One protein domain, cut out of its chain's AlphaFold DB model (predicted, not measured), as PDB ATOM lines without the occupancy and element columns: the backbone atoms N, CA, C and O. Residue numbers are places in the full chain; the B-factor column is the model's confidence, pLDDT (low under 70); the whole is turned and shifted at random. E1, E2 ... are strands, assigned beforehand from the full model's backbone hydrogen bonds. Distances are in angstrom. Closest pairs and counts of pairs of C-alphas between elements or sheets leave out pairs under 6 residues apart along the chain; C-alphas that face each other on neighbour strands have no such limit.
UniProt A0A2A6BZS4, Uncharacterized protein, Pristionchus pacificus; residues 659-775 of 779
ATOM      1  N   VAL A 659      72.864  54.658 120.777       42.25
ATOM      2  CA  VAL A 659      73.472  53.325 120.724       42.25
ATOM      3  C   VAL A 659      74.977  53.546 120.755       42.25
ATOM      4  O   VAL A 659      75.537  54.143 119.837       42.25
ATOM      5  N   LEU A 660      75.613  53.117 121.844       45.22
ATOM      6  CA  LEU A 660      77.059  53.169 122.012       45.22
ATOM      7  C   LEU A 660      77.629  51.787 121.681       45.22
ATOM      8  O   LEU A 660      77.472  50.855 122.470       45.22
ATOM      9  N   ALA A 661      78.305  51.650 120.543       51.88
ATOM     10  CA  ALA A 661      79.147  50.483 120.286       51.88
ATOM     11  C   ALA A 661      80.587  50.825 120.698       51.88
ATOM     12  O   ALA A 661      81.138  51.851 120.285       51.88
ATOM     13  N   LYS A 662      81.182  49.990 121.557       46.91
ATOM     14  CA  LYS A 662      82.542  50.176 122.081       46.91
ATOM     15  C   LYS A 662      83.436  49.045 121.587       46.91
ATOM     16  O   LYS A 662      83.317  47.920 122.065       46.91
ATOM     17  N   ALA A 663      84.378  49.368 120.705       50.62
ATOM     18  CA  ALA A 663      85.470  48.466 120.360       50.62
ATOM     19  C   ALA A 663      86.661  48.759 121.286       50.62
ATOM     20  O   ALA A 663      87.138  49.896 121.349       50.62
ATOM     21  N   ILE A 664      87.127  47.751 122.028       46.03
ATOM     22  CA  ILE A 664      88.286  47.873 122.922       46.03
ATOM     23  C   ILE A 664      89.443  47.058 122.343       46.03
ATOM     24  O   ILE A 664      89.424  45.833 122.398       46.03
ATOM     25  N   SER A 665      90.467  47.740 121.829       48.75
ATOM     26  CA  SER A 665      91.817  47.178 121.702       48.75
ATOM     27  C   SER A 665      92.635  47.618 122.916       48.75
ATOM     28  O   SER A 665      92.366  48.680 123.475       48.75
ATOM     29  N   SER A 666      93.662  46.849 123.293       45.34
ATOM     30  CA  SER A 666      94.611  47.179 124.378       45.34
ATOM     31  C   SER A 666      95.130  48.623 124.340       45.34
ATOM     32  O   SER A 666      95.326  49.220 125.392       45.34
ATOM     33  N   ASP A 667      95.280  49.192 123.138       49.25
ATOM     34  CA  ASP A 667      95.953  50.477 122.918       49.25
ATOM     35  C   ASP A 667      95.071  51.544 122.243       49.25
ATOM     36  O   ASP A 667      95.502  52.682 122.079       49.25
ATOM     37  N   ASN A 668      93.833  51.211 121.850       58.75
ATOM     38  CA  ASN A 668      92.924  52.134 121.159       58.75
ATOM     39  C   ASN A 668      91.468  51.883 121.565       58.75
ATOM     40  O   ASN A 668      90.953  50.773 121.397       58.75
ATOM     41  N   ILE A 669      90.796  52.928 122.057       61.78
ATOM     42  CA  ILE A 669      89.355  52.902 122.331       61.78
ATOM     43  C   ILE A 669      88.651  53.673 121.220       61.78
ATOM     44  O   ILE A 669      88.865  54.882 121.069       61.78
ATOM     45  N   ILE A 670      87.803  52.970 120.472       65.88
ATOM     46  CA  ILE A 670      86.929  53.567 119.464       65.88
ATOM     47  C   ILE A 670      85.517  53.627 120.047       65.88
ATOM     48  O   ILE A 670      84.955  52.609 120.461       65.88
ATOM     49  N   PHE A 671      84.957  54.830 120.090       71.56
ATOM     50  CA  PHE A 671      83.564  55.075 120.433       71.56
ATOM     51  C   PHE A 671      82.797  55.364 119.158       71.56
ATOM     52  O   PHE A 671      83.102  56.323 118.451       71.56
ATOM     53  N   ILE A 672      81.781  54.559 118.885       72.19
ATOM     54  CA  ILE A 672      80.841  54.838 117.811       72.19
ATOM     55  C   ILE A 672      79.583  55.413 118.458       72.19
ATOM     56  O   ILE A 672      78.946  54.756 119.281       72.19
ATOM     57  N   VAL A 673      79.265  56.659 118.115       75.38
ATOM     58  CA  VAL A 673      78.104  57.394 118.616       75.38
ATOM     59  C   VAL A 673      77.161  57.630 117.451       75.38
ATOM     60  O   VAL A 673      77.519  58.269 116.464       75.38
ATOM     61  N   MET A 674      75.943  57.120 117.565       65.44
ATOM     62  CA  MET A 674      74.872  57.465 116.640       65.44
ATOM     63  C   MET A 674      74.211  58.761 117.115       65.44
ATOM     64  O   MET A 674      73.650  58.799 118.208       65.44
ATOM     65  N   GLU A 675      74.296  59.821 116.315       72.06
ATOM     66  CA  GLU A 675      73.510  61.042 116.498       72.06
ATOM     67  C   GLU A 675      72.386  61.081 115.455       72.06
ATOM     68  O   GLU A 675      72.465  60.454 114.399       72.06
ATOM     69  N   THR A 676      71.352  61.888 115.697       59.44
ATOM     70  CA  THR A 676      70.263  62.124 114.727       59.44
ATOM     71  C   THR A 676      70.761  62.628 113.367       59.44
ATOM     72  O   THR A 676      70.055  62.512 112.367       59.44
ATOM     73  N   SER A 677      71.973  63.193 113.321       57.22
ATOM     74  CA  SER A 677      72.610  63.720 112.113       57.22
ATOM     75  C   SER A 677      73.499  62.710 111.369       57.22
ATOM     76  O   SER A 677      73.929  62.993 110.243       57.22
ATOM     77  N   GLY A 678      73.740  61.534 111.958       67.12
ATOM     78  CA  GLY A 678      74.555  60.465 111.391       67.12
ATOM     79  C   GLY A 678      75.351  59.687 112.441       67.12
ATOM     80  O   GLY A 678      75.353  59.982 113.632       67.12
ATOM     81  N   LEU A 679      76.058  58.665 111.970       71.62
ATOM     82  CA  LEU A 679      77.013  57.904 112.768       71.62
ATOM     83  C   LEU A 679      78.337  58.669 112.873       71.62
ATOM     84  O   LEU A 679      78.874  59.055 111.837       71.62
ATOM     85  N   HIS A 680      78.865  58.833 114.086       73.69
ATOM     86  CA  HIS A 680      80.143  59.476 114.389       73.69
ATOM     87  C   HIS A 680      81.103  58.496 115.072       73.69
ATOM     88  O   HIS A 680      80.702  57.744 115.959       73.69
ATOM     89  N   ILE A 681      82.383  58.529 114.697       74.44
ATOM     90  CA  ILE A 681      83.427  57.660 115.258       74.44
ATOM     91  C   ILE A 681      84.469  58.522 115.975       74.44
ATOM     92  O   ILE A 681      85.065  59.415 115.384       74.44
ATOM     93  N   TYR A 682      84.698  58.262 117.258       70.56
ATOM     94  CA  TYR A 682      85.663  58.972 118.096       70.56
ATOM     95  C   TYR A 682      86.770  58.014 118.537       70.56
ATOM     96  O   TYR A 682      86.481  56.911 119.000       70.56
ATOM     97  N   LYS A 683      88.035  58.442 118.475       65.19
ATOM     98  CA  LYS A 683      89.183  57.641 118.928       65.19
ATOM     99  C   LYS A 683      89.878  58.340 120.084       65.19
ATOM    100  O   LYS A 683      90.261  59.498 119.961       65.19
ATOM    101  N   ASN A 684      90.074  57.643 121.204       66.69
ATOM    102  CA  ASN A 684      90.829  58.156 122.359       66.69
ATOM    103  C   ASN A 684      90.383  59.567 122.826       66.69
ATOM    104  O   ASN A 684      91.202  60.371 123.262       66.69
ATOM    105  N   GLY A 685      89.090  59.894 122.700       52.34
ATOM    106  CA  GLY A 685      88.540  61.214 123.048       52.34
ATOM    107  C   GLY A 685      88.809  62.338 122.033       52.34
ATOM    108  O   GLY A 685      88.329  63.450 122.230       52.34
ATOM    109  N   LEU A 686      89.524  62.064 120.939       45.72
ATOM    110  CA  LEU A 686      89.715  62.973 119.808       45.72
ATOM    111  C   LEU A 686      88.727  62.578 118.698       45.72
ATOM    112  O   LEU A 686      88.781  61.482 118.141       45.72
ATOM    113  N   GLY A 687      87.753  63.448 118.433       42.62
ATOM    114  CA  GLY A 687      86.687  63.183 117.468       42.62
ATOM    115  C   GLY A 687      87.063  63.589 116.053       42.62
ATOM    116  O   GLY A 687      87.109  64.781 115.757       42.62
ATOM    117  N   ALA A 688      87.244  62.616 115.162       49.56
ATOM    118  CA  ALA A 688      87.100  62.844 113.731       49.56
ATOM    119  C   ALA A 688      85.620  62.639 113.383       49.56
ATOM    120  O   ALA A 688      85.094  61.532 113.455       49.56
ATOM    121  N   LYS A 689      84.901  63.713 113.038       53.59
ATOM    122  CA  LYS A 689      83.503  63.587 112.604       53.59
ATOM    123  C   LYS A 689      83.460  63.027 111.185       53.59
ATOM    124  O   LYS A 689      83.385  63.780 110.220       53.59
ATOM    125  N   VAL A 690      83.467  61.707 111.061       54.44
ATOM    126  CA  VAL A 690      83.122  61.040 109.804       54.44
ATOM    127  C   VAL A 690      81.607  60.864 109.794       54.44
ATOM    128  O   VAL A 690      81.074  60.281 110.727       54.44
ATOM    129  N   LYS A 691      80.902  61.405 108.793       60.19
ATOM    130  CA  LYS A 691      79.461  61.171 108.599       60.19
ATOM    131  C   LYS A 691      79.304  59.958 107.690       60.19
ATOM    132  O   LYS A 691      79.614  60.039 106.505       60.19
ATOM    133  N   ILE A 692      78.868  58.837 108.252       59.44
ATOM    134  CA  ILE A 692      79.081  57.538 107.600       59.44
ATOM    135  C   ILE A 692      77.850  57.021 106.839       59.44
ATOM    136  O   ILE A 692      78.002  56.436 105.768       59.44
ATOM    137  N   ALA A 693      76.631  57.281 107.309       56.19
ATOM    138  CA  ALA A 693      75.428  56.768 106.653       56.19
ATOM    139  C   ALA A 693      74.216  57.693 106.825       56.19
ATOM    140  O   ALA A 693      74.069  58.363 107.849       56.19
ATOM    141  N   GLU A 694      73.350  57.714 105.810       57.50
ATOM    142  CA  GLU A 694      71.974  58.198 105.924       57.50
ATOM    143  C   GLU A 694      71.100  57.020 106.371       57.50
ATOM    144  O   GLU A 694      70.856  56.094 105.602       57.50
ATOM    145  N   GLY A 695      70.667  57.034 107.632       67.75
ATOM    146  CA  GLY A 695      69.839  55.984 108.229       67.75
ATOM    147  C   GLY A 695      70.400  55.495 109.562       67.75
ATOM    148  O   GLY A 695      71.612  55.453 109.755       67.75
ATOM    149  N   ASN A 696      69.507  55.140 110.488       80.69
ATOM    150  CA  ASN A 696      69.888  54.523 111.755       80.69
ATOM    151  C   ASN A 696      70.100  53.022 111.512       80.69
ATOM    152  O   ASN A 696      69.117  52.347 111.197       80.69
ATOM    153  N   PRO A 697      71.333  52.490 111.612       87.25
ATOM    154  CA  PRO A 697      71.540  51.050 111.535       87.25
ATOM    155  C   PRO A 697      70.847  50.365 112.717       87.25
ATOM    156  O   PRO A 697      70.892  50.856 113.846       87.25
ATOM    157  N   ASP A 698      70.227  49.216 112.461       89.62
ATOM    158  CA  ASP A 698      69.591  48.393 113.494       89.62
ATOM    159  C   ASP A 698      70.633  47.693 114.372       89.62
ATOM    160  O   ASP A 698      70.390  47.433 115.549       89.62
ATOM    161  N   LYS A 699      71.805  47.386 113.801       89.94
ATOM    162  CA  LYS A 699      72.920  46.746 114.503       89.94
ATOM    163  C   LYS A 699      74.247  47.284 113.978       89.94
ATOM    164  O   LYS A 699      74.428  47.453 112.772       89.94
ATOM    165  N   ILE A 700      75.173  47.547 114.894       89.44
ATOM    166  CA  ILE A 700      76.549  47.937 114.586       89.44
ATOM    167  C   ILE A 700      77.463  46.882 115.184       89.44
ATOM    168  O   ILE A 700      77.322  46.552 116.361       89.44
ATOM    169  N   ASP A 701      78.399  46.387 114.385       89.62
ATOM    170  CA  ASP A 701      79.446  45.484 114.853       89.62
ATOM    171  C   ASP A 701      80.826  46.019 114.466       89.62
ATOM    172  O   ASP A 701      80.968  46.785 113.508       89.62
ATOM    173  N   THR A 702      81.849  45.648 115.227       87.69
ATOM    174  CA  THR A 702      83.219  46.122 115.012       87.69
ATOM    175  C   THR A 702      84.205  44.983 115.151       87.69
ATOM    176  O   THR A 702      84.204  44.282 116.160       87.69
ATOM    177  N   LEU A 703      85.104  44.857 114.182       86.19
ATOM    178  CA  LEU A 703      86.125  43.823 114.165       86.19
ATOM    179  C   LEU A 703      87.498  44.444 113.890       86.19
ATOM    180  O   LEU A 703      87.673  45.205 112.943       86.19
ATOM    181  N   LYS A 704      88.500  44.096 114.698       85.88
ATOM    182  CA  LYS A 704      89.898  44.458 114.436       85.88
ATOM    183  C   LYS A 704      90.520  43.400 113.516       85.88
ATOM    184  O   LYS A 704      90.588  42.238 113.906       85.88
ATOM    185  N   VAL A 705      90.960  43.788 112.317       82.44
ATOM    186  CA  VAL A 705      91.583  42.861 111.345       82.44
ATOM    187  C   VAL A 705      93.076  42.721 111.613       82.44
ATOM    188  O   VAL A 705      93.619  41.620 111.621       82.44
ATOM    189  N   ASN A 706      93.742  43.846 111.858       84.00
ATOM    190  CA  ASN A 706      95.146  43.922 112.245       84.00
ATOM    191  C   ASN A 706      95.357  45.164 113.133       84.00
ATOM    192  O   ASN A 706      94.395  45.827 113.523       84.00
ATOM    193  N   ASP A 707      96.601  45.485 113.491       84.31
ATOM    194  CA  ASP A 707      96.898  46.647 114.344       84.31
ATOM    195  C   ASP A 707      96.542  47.999 113.722       84.31
ATOM    196  O   ASP A 707      96.420  48.991 114.444       84.31
ATOM    197  N   SER A 708      96.306  48.017 112.412       85.06
ATOM    198  CA  SER A 708      96.120  49.233 111.636       85.06
ATOM    199  C   SER A 708      94.719  49.393 111.047       85.06
ATOM    200  O   SER A 708      94.363  50.498 110.652       85.06
ATOM    201  N   VAL A 709      93.925  48.324 110.964       85.62
ATOM    202  CA  VAL A 709      92.653  48.321 110.239       85.62
ATOM    203  C   VAL A 709      91.524  47.799 111.116       85.62
ATOM    204  O   VAL A 709      91.555  46.666 111.614       85.62
ATOM    205  N   PHE A 710      90.494  48.632 111.256       88.50
ATOM    206  CA  PHE A 710      89.233  48.293 111.904       88.50
ATOM    207  C   PHE A 710      88.140  48.162 110.851       88.50
ATOM    208  O   PHE A 710      87.976  49.040 110.011       88.50
ATOM    209  N   LEU A 711      87.369  47.084 110.917       90.44
ATOM    210  CA  LEU A 711      86.142  46.930 110.155       90.44
ATOM    211  C   LEU A 711      84.959  47.326 111.032       90.44
ATOM    212  O   LEU A 711      84.802  46.818 112.142       90.44
ATOM    213  N   VAL A 712      84.121  48.217 110.521       92.19
ATOM    214  CA  VAL A 712      82.836  48.579 111.118       92.19
ATOM    215  C   VAL A 712      81.734  48.076 110.201       92.19
ATOM    216  O   VAL A 712      81.699  48.415 109.020       92.19
ATOM    217  N   LEU A 713      80.838  47.265 110.750       93.00
ATOM    218  CA  LEU A 713      79.671  46.740 110.062       93.00
ATOM    219  C   LEU A 713      78.443  47.522 110.492       93.00
ATOM    220  O   LEU A 713      78.094  47.533 111.671       93.00
ATOM    221  N   LEU A 714      77.769  48.134 109.527       94.44
ATOM    222  CA  LEU A 714      76.487  48.795 109.723       94.44
ATOM    223  C   LEU A 714      75.406  47.941 109.079       94.44
ATOM    224  O   LEU A 714      75.376  47.776 107.862       94.44
ATOM    225  N   MET A 715      74.528  47.379 109.898       94.25
ATOM    226  CA  MET A 715      73.434  46.534 109.440       94.25
ATOM    227  C   MET A 715      72.126  47.309 109.528       94.25
ATOM    228  O   MET A 715      71.689  47.674 110.620       94.25
ATOM    229  N   THR A 716      71.493  47.529 108.382       95.00
ATOM    230  CA  THR A 716      70.229  48.260 108.252       95.00
ATOM    231  C   THR A 716      69.197  47.365 107.581       95.00
ATOM    232  O   THR A 716      69.400  46.861 106.473       95.00
ATOM    233  N   LYS A 717      68.063  47.151 108.234       93.25
ATOM    234  CA  LYS A 717      66.944  46.366 107.726       93.25
ATOM    235  C   LYS A 717      66.244  47.144 106.616       93.25
ATOM    236  O   LYS A 717      65.623  48.172 106.857       93.25
ATOM    237  N   GLU A 718      66.310  46.630 105.391       90.19
ATOM    238  CA  GLU A 718      65.628  47.248 104.245       90.19
ATOM    239  C   GLU A 718      64.198  46.740 104.080       90.19
ATOM    240  O   GLU A 718      63.291  47.488 103.723       90.19
ATOM    241  N   ALA A 719      63.994  45.442 104.315       89.94
ATOM    242  CA  ALA A 719      62.712  44.773 104.154       89.94
ATOM    243  C   ALA A 719      62.609  43.582 105.124       89.94
ATOM    244  O   ALA A 719      63.618  43.152 105.694       89.94
ATOM    245  N   PRO A 720      61.411  43.010 105.342       89.62
ATOM    246  CA  PRO A 720      61.274  41.765 106.091       89.62
ATOM    247  C   PRO A 720      62.186  40.678 105.501       89.62
ATOM    248  O   PRO A 720      62.053  40.320 104.333       89.62
ATOM    249  N   GLY A 721      63.141  40.195 106.301       88.25
ATOM    250  CA  GLY A 721      64.110  39.184 105.875       88.25
ATOM    251  C   GLY A 721      65.205  39.679 104.924       88.25
ATOM    252  O   GLY A 721      65.853  38.844 104.309       88.25
ATOM    253  N   LYS A 722      65.426  40.993 104.772       94.00
ATOM    254  CA  LYS A 722      66.574  41.541 104.029       94.00
ATOM    255  C   LYS A 722      67.278  42.627 104.831       94.00
ATOM    256  O   LYS A 722      66.655  43.622 105.211       94.00
ATOM    257  N   THR A 723      68.578  42.457 105.024       95.38
ATOM    258  CA  THR A 723      69.434  43.410 105.733       95.38
ATOM    259  C   THR A 723      70.534  43.881 104.800       95.38
ATOM    260  O   THR A 723      71.285  43.067 104.262       95.38
ATOM    261  N   ARG A 724      70.639  45.194 104.609       95.50
ATOM    262  CA  ARG A 724      71.808  45.817 103.998       95.50
ATOM    263  C   ARG A 724      72.922  45.849 105.035       95.50
ATOM    264  O   ARG A 724      72.737  46.403 106.112       95.50
ATOM    265  N   VAL A 725      74.062  45.271 104.700       95.00
ATOM    266  CA  VAL A 725      75.287  45.332 105.493       95.00
ATOM    267  C   VAL A 725      76.264  46.243 104.768       95.00
ATOM    268  O   VAL A 725      76.702  45.920 103.663       95.00
ATOM    269  N   GLU A 726      76.591  47.384 105.363       94.94
ATOM    270  CA  GLU A 726      77.707  48.221 104.928       94.94
ATOM    271  C   GLU A 726      78.951  47.879 105.745       94.94
ATOM    272  O   GLU A 726      78.906  47.845 106.972       94.94
ATOM    273  N   ILE A 727      80.058  47.625 105.059       93.88
ATOM    274  CA  ILE A 727      81.354  47.300 105.646       93.88
ATOM    275  C   ILE A 727      82.263  48.495 105.421       93.88
ATOM    276  O   ILE A 727      82.465  48.928 104.286       93.88
ATOM    277  N   LEU A 728      82.832  49.014 106.497       93.06
ATOM    278  CA  LEU A 728      83.722  50.161 106.462       93.06
ATOM    279  C   LEU A 728      85.065  49.728 107.011       93.06
ATOM    280  O   LEU A 728      85.168  49.415 108.194       93.06
ATOM    281  N   ALA A 729      86.086  49.718 106.165       91.75
ATOM    282  CA  ALA A 729      87.453  49.593 106.632       91.75
ATOM    283  C   ALA A 729      87.979  50.981 106.983       91.75
ATOM    284  O   ALA A 729      87.953  51.899 106.159       91.75
ATOM    285  N   LEU A 730      88.441  51.113 108.217       91.19
ATOM    286  CA  LEU A 730      89.014  52.318 108.782       91.19
ATOM    287  C   LEU A 730      90.508  52.093 108.997       91.19
ATOM    288  O   LEU A 730      90.896  51.067 109.560       91.19
ATOM    289  N   ASN A 731      91.332  53.048 108.573       90.75
ATOM    290  CA  ASN A 731      92.757  53.077 108.914       90.75
ATOM    291  C   ASN A 731      92.958  53.468 110.404       90.75
ATOM    292  O   ASN A 731      91.980  53.745 111.112       90.75
ATOM    293  N   PRO A 732      94.205  53.551 110.915       86.81
ATOM    294  CA  PRO A 732      94.455  53.945 112.300       86.81
ATOM    295  C   PRO A 732      93.951  55.355 112.627       86.81
ATOM    296  O   PRO A 732      93.660  55.636 113.790       86.81
ATOM    297  N   ASP A 733      93.848  56.230 111.630       86.50
ATOM    298  CA  ASP A 733      93.408  57.620 111.765       86.50
ATOM    299  C   ASP A 733      91.875  57.769 111.685       86.50
ATOM    300  O   ASP A 733      91.334  58.853 111.910       86.50
ATOM    301  N   ASN A 734      91.158  56.650 111.524       83.69
ATOM    302  CA  ASN A 734      89.709  56.533 111.317       83.69
ATOM    303  C   ASN A 734      89.206  57.068 109.970       83.69
ATOM    304  O   ASN A 734      88.002  57.285 109.810       83.69
ATOM    305  N   ASP A 735      90.088  57.247 108.992       87.56
ATOM    306  CA  ASP A 735      89.663  57.503 107.624       87.56
ATOM    307  C   ASP A 735      89.109  56.217 107.017       87.56
ATOM    308  O   ASP A 735      89.684  55.132 107.156       87.56
ATOM    309  N   ILE A 736      87.986  56.350 106.312       90.81
ATOM    310  CA  ILE A 736      87.403  55.254 105.544       90.81
ATOM    311  C   ILE A 736      88.322  54.985 104.352       90.81
ATOM    312  O   ILE A 736      88.317  55.738 103.380       90.81
ATOM    313  N   ILE A 737      89.088  53.898 104.420       92.75
ATOM    314  CA  ILE A 737      89.935  53.431 103.314       92.75
ATOM    315  C   ILE A 737      89.149  52.580 102.320       92.75
ATOM    316  O   ILE A 737      89.479  52.549 101.138       92.75
ATOM    317  N   ARG A 738      88.084  51.913 102.782       90.00
ATOM    318  CA  ARG A 738      87.223  51.089 101.932       90.00
ATOM    319  C   ARG A 738      85.795  51.074 102.458       90.00
ATOM    320  O   ARG A 738      85.573  50.997 103.664       90.00
ATOM    321  N   ARG A 739      84.832  51.132 101.540       93.31
ATOM    322  CA  ARG A 739      83.401  51.007 101.822       93.31
ATOM    323  C   ARG A 739      82.797  50.009 100.853       93.31
ATOM    324  O   ARG A 739      82.754  50.282  99.659       93.31
ATOM    325  N   ASP A 740      82.286  48.913 101.390       92.88
ATOM    326  CA  ASP A 740      81.524  47.921 100.639       92.88
ATOM    327  C   ASP A 740      80.096  47.846 101.174       92.88
ATOM    328  O   ASP A 740      79.827  48.169 102.330       92.88
ATOM    329  N   SER A 741      79.155  47.419 100.338       93.75
ATOM    330  CA  SER A 741      77.776  47.182 100.764       93.75
ATOM    331  C   SER A 741      77.231  45.920 100.120       93.75
ATOM    332  O   SER A 741      77.401  45.730  98.915       93.75
ATOM    333  N   MET A 742      76.530  45.101 100.891       94.25
ATOM    334  CA  MET A 742      75.814  43.926 100.396       94.25
ATOM    335  C   MET A 742      74.417  43.855 101.004       94.25
ATOM    336  O   MET A 742      74.168  44.423 102.062       94.25
ATOM    337  N   VAL A 743      73.498  43.152 100.344       95.19
ATOM    338  CA  VAL A 743      72.164  42.876 100.887       95.19
ATOM    339  C   VAL A 743      72.060  41.384 101.147       95.19
ATOM    340  O   VAL A 743      72.109  40.587 100.213       95.19
ATOM    341  N   ILE A 744      71.909  41.021 102.415       94.12
ATOM    342  CA  ILE A 744      71.812  39.638 102.870       94.12
ATOM    343  C   ILE A 744      70.331  39.296 103.078       94.12
ATOM    344  O   ILE A 744      69.621  40.073 103.730       94.12
ATOM    345  N   PRO A 745      69.829  38.156 102.562       94.12
ATOM    346  CA  PRO A 745      68.439  37.728 102.723       94.12
ATOM    347  C   PRO A 745      68.192  37.135 104.122       94.12
ATOM    348  O   PRO A 745      67.707  36.017 104.284       94.12
ATOM    349  N   SER A 746      68.572  37.867 105.166       93.12
ATOM    350  CA  SER A 746      68.345  37.514 106.565       93.12
ATOM    351  C   SER A 746      68.212  38.773 107.416       93.12
ATOM    352  O   SER A 746      68.563  39.866 106.975       93.12
ATOM    353  N   GLY A 747      67.645  38.645 108.617       91.75
ATOM    354  CA  GLY A 747      67.602  39.745 109.587       91.75
ATOM    355  C   GLY A 747      68.987  40.048 110.185       91.75
ATOM    356  O   GLY A 747      69.853  39.175 110.144       91.75
ATOM    357  N   PRO A 748      69.193  41.234 110.788       90.75
ATOM    358  CA  PRO A 748      70.484  41.635 111.366       90.75
ATOM    359  C   PRO A 748      70.952  40.709 112.504       90.75
ATOM    360  O   PRO A 748      72.149  40.533 112.719       90.75
ATOM    361  N   GLU A 749      70.011  40.074 113.204       90.62
ATOM    362  CA  GLU A 749      70.268  39.076 114.253       90.62
ATOM    363  C   GLU A 749      70.951  37.812 113.715       90.62
ATOM    364  O   GLU A 749      71.767  37.205 114.398       90.62
ATOM    365  N   ALA A 750      70.637  37.422 112.478       90.62
ATOM    366  CA  ALA A 750      71.144  36.199 111.862       90.62
ATOM    367  C   ALA A 750      72.485  36.402 111.141       90.62
ATOM    368  O   ALA A 750      73.021  35.445 110.592       90.62
ATOM    369  N   ILE A 751      73.009  37.632 111.117       91.62
ATOM    370  CA  ILE A 751      74.256  37.995 110.446       91.62
ATOM    371  C   ILE A 751      75.366  38.082 111.492       91.62
ATOM    372  O   ILE A 751      75.262  38.835 112.467       91.62
ATOM    373  N   THR A 752      76.426  37.308 111.273       92.00
ATOM    374  CA  THR A 752      77.603  37.243 112.142       92.00
ATOM    375  C   THR A 752      78.870  37.487 111.322       92.00
ATOM    376  O   THR A 752      79.124  36.751 110.364       92.00
ATOM    377  N   PRO A 753      79.682  38.498 111.671       90.12
ATOM    378  CA  PRO A 753      81.009  38.653 111.095       90.12
ATOM    379  C   PRO A 753      81.973  37.603 111.664       90.12
ATOM    380  O   PRO A 753      82.052  37.418 112.878       90.12
ATOM    381  N   LEU A 754      82.741  36.946 110.798       89.50
ATOM    382  CA  LEU A 754      83.787  35.992 111.160       89.50
ATOM    383  C   LEU A 754      85.121  36.414 110.534       89.50
ATOM    384  O   LEU A 754      85.198  36.787 109.365       89.50
ATOM    385  N   LEU A 755      86.192  36.338 111.324       84.81
ATOM    386  CA  LEU A 755      87.562  36.500 110.843       84.81
ATOM    387  C   LEU A 755      88.179  35.113 110.673       84.81
ATOM    388  O   LEU A 755      88.425  34.429 111.669       84.81
ATOM    389  N   ARG A 756      88.441  34.701 109.432       85.12
ATOM    390  CA  ARG A 756      89.008  33.386 109.122       85.12
ATOM    391  C   ARG A 756      90.201  33.527 108.195       85.12
ATOM    392  O   ARG A 756      90.089  34.141 107.145       85.12
ATOM    393  N   ASP A 757      91.352  32.984 108.585       83.44
ATOM    394  CA  ASP A 757      92.568  32.963 107.752       83.44
ATOM    395  C   ASP A 757      92.949  34.343 107.182       83.44
ATOM    396  O   ASP A 757      93.390  34.477 106.045       83.44
ATOM    397  N   LYS A 758      92.767  35.393 108.001       77.25
ATOM    398  CA  LYS A 758      92.923  36.820 107.652       77.25
ATOM    399  C   LYS A 758      91.899  37.364 106.647       77.25
ATOM    400  O   LYS A 758      91.936  38.550 106.352       77.25
ATOM    401  N   THR A 759      90.976  36.552 106.156       78.50
ATOM    402  CA  THR A 759      89.834  37.006 105.359       78.50
ATOM    403  C   THR A 759      88.642  37.325 106.248       78.50
ATOM    404  O   THR A 759      88.414  36.698 107.288       78.50
ATOM    405  N   PHE A 760      87.900  38.351 105.845       83.50
ATOM    406  CA  PHE A 760      86.669  38.738 106.506       83.50
ATOM    407  C   PHE A 760      85.471  38.101 105.802       83.50
ATOM    408  O   PHE A 760      85.195  38.395 104.632       83.50
ATOM    409  N   GLU A 761      84.764  37.245 106.534       90.81
ATOM    410  CA  GLU A 761      83.573  36.544 106.073       90.81
ATOM    411  C   GLU A 761      82.353  37.084 106.821       90.81
ATOM    412  O   GLU A 761      82.333  37.151 108.048       90.81
ATOM    413  N   ILE A 762      81.310  37.473 106.093       92.06
ATOM    414  CA  ILE A 762      80.007  37.758 106.693       92.06
ATOM    415  C   ILE A 762      79.143  36.535 106.487       92.06
ATOM    416  O   ILE A 762      78.723  36.258 105.365       92.06
ATOM    417  N   CYS A 763      78.869  35.817 107.566       93.75
ATOM    418  CA  CYS A 763      78.049  34.625 107.510       93.75
ATOM    419  C   CYS A 763      76.637  34.918 107.999       93.75
ATOM    420  O   CYS A 763      76.426  35.720 108.913       93.75
ATOM    421  N   HIS A 764      75.664  34.248 107.403       93.38
ATOM    422  CA  HIS A 764      74.305  34.222 107.907       93.38
ATOM    423  C   HIS A 764      73.723  32.817 107.817       93.38
ATOM    424  O   HIS A 764      74.160  31.990 107.019       93.38
ATOM    425  N   VAL A 765      72.753  32.541 108.683       87.44
ATOM    426  CA  VAL A 765      72.101  31.231 108.749       87.44
ATOM    427  C   VAL A 765      70.839  31.253 107.886       87.44
ATOM    428  O   VAL A 765      69.887  31.976 108.194       87.44
ATOM    429  N   THR A 766      70.815  30.453 106.818       87.56
ATOM    430  CA  THR A 766      69.659  30.236 105.934       87.56
ATOM    431  C   THR A 766      69.062  28.858 106.188       87.56
ATOM    432  O   THR A 766      69.422  27.848 105.588       87.56
ATOM    433  N   GLY A 767      68.107  28.790 107.119       87.50
ATOM    434  CA  GLY A 767      67.515  27.513 107.520       87.50
ATOM    435  C   GLY A 767      68.523  26.653 108.288       87.50
ATOM    436  O   GLY A 767      68.821  26.966 109.435       87.50
ATOM    437  N   ALA A 768      69.014  25.574 107.669       88.44
ATOM    438  CA  ALA A 768      70.007  24.665 108.257       88.44
ATOM    439  C   ALA A 768      71.431  24.870 107.705       88.44
ATOM    440  O   ALA A 768      72.368  24.228 108.178       88.44
ATOM    441  N   GLU A 769      71.597  25.742 106.710       91.69
ATOM    442  CA  GLU A 769      72.882  26.010 106.070       91.69
ATOM    443  C   GLU A 769      73.454  27.350 106.554       91.69
ATOM    444  O   GLU A 769      72.725  28.267 106.944       91.69
ATOM    445  N   VAL A 770      74.784  27.438 106.583       91.94
ATOM    446  CA  VAL A 770      75.512  28.678 106.865       91.94
ATOM    447  C   VAL A 770      76.089  29.165 105.545       91.94
ATOM    448  O   VAL A 770      76.980  28.526 104.983       91.94
ATOM    449  N   GLU A 771      75.584  30.290 105.057       92.69
ATOM    450  CA  GLU A 771      76.092  30.959 103.863       92.69
ATOM    451  C   GLU A 771      77.046  32.077 104.290       92.69
ATOM    452  O   GLU A 771      76.688  32.932 105.100       92.69
ATOM    453  N   CYS A 772      78.270  32.068 103.763       92.94
ATOM    454  CA  CYS A 772      79.302  33.055 104.073       92.94
ATOM    455  C   CYS A 772      79.680  33.858 102.828       92.94
ATOM    456  O   CYS A 772      80.063  33.299 101.801       92.94
ATOM    457  N   PHE A 773      79.619  35.181 102.940       87.06
ATOM    458  CA  PHE A 773      80.099  36.116 101.934       87.06
ATOM    459  C   PHE A 773      81.508  36.573 102.309       87.06
ATOM    460  O   PHE A 773      81.694  37.352 103.244       87.06
ATOM    461  N   VAL A 774      82.512  36.095 101.575       77.12
ATOM    462  CA  VAL A 774      83.888  36.600 101.677       77.12
ATOM    463  C   VAL A 774      83.925  37.935 100.951       77.12
ATOM    464  O   VAL A 774      83.702  37.959  99.741       77.12
ATOM    465  N   ASN A 775      84.164  39.043 101.655       62.28
ATOM    466  CA  ASN A 775      84.088  40.350 100.986       62.28
ATOM    467  C   ASN A 775      85.352  41.199 101.059       62.28
ATOM    468  O   ASN A 775      85.459  42.185 100.333       62.28
TER     469      ASN A 775
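This is residues 659 to 775 of the 779 residues of an uncharacterized protein of Pristionchus pacificus (UniProt A0A2A6BZS4). Three antiparallel sheets stand in a stack: the sheet E5 to E8 is the middle layer, with the sheet E1 to E4 partly over one face and the sheet E9 to E11 partly over the other. The first sheet comes nearest to the middle one where E1 runs beside E5, and it reaches away from it toward E4. The printed part has 117 residues, with eleven named strands in the order E1 to E11 and no named helix; in each sheet the strands lie in chain order. The class is all strand, and 78 of the 117 residues are in named strands. The whole is compact, with a radius of gyration of the C-alphas of 14.1 A and spans of 44 by 35 by 20 A.

Find C-alpha 710 at (89.233, 48.293, 111.904); from there E6, residues 710 to 719, the longest strand, runs 27.9 A. Its neighbours in the sheet are E5 at residues 699 to 704 and E7 at residues 722 to 730, 25.3 A; next to E7 look for E8 at residues 736 to 744, 22.2 A. Earlier, E1, residues 660 to 665, begins at (77.059, 53.169, 122.012); E2 holds residues 668 to 675, 21.9 A, E3 residues 678 to 683 and E4 residues 686 to 688. Later come E9, residues 751 to 756, E10, residues 759 to 766, 21.3 A, and E11, residues 769 to 775, which ends at (84.088, 40.350, 100.986).

Start with the strongly twisted sheet E5 E6 E7 E8, a meander, each strand the antiparallel neighbour of the one before. Look at N 713 and O 701, 2.8 A, for E5 and E6; N 714 and O 726, 2.8 A, for E6 and E7; and N 727 and O 740, 2.8 A, for E7 and E8. Now turn to the meander E1 E2 E3 E4, where N 663 and O 670 are 3.3 A apart, N 673 and O 680 2.8 A, and N 686 and O 683 2.8 A. The sheet E1 E2 E3 E4 is face to face with the sheet E5 E6 E7 E8, with the strands of the one at 33 degrees to those of the other; the closest C-alphas of E1 and E5, those of Ala 663 and Thr 702, are 6.3 A apart. The third meander, E9 E10 E11, has N 754 and O 761 at 2.8 A and N 764 and O 771 at 2.8 A. It too is face to face with the sheet E5 E6 E7 E8, with the strands at 20 degrees, and the closest C-alphas of E5 and E9, those of Leu 703 and Pro 753, are 7.9 A apart. E8 and E11 are near each other, with 6 pairs of C-alphas within 10 A, while E3 and E6 are apart.

The C-alphas farthest apart, those of Leu 686 and Ala 768, are 44.6 A apart. The printed part has no cut and no long link; the links E4 to E5 and E8 to E9 are short but not tight, and the others are tight. The mean pLDDT of the printed part is 79.7, and 30 residues are under 70, among them residues 659 to 670 and 683 to 695.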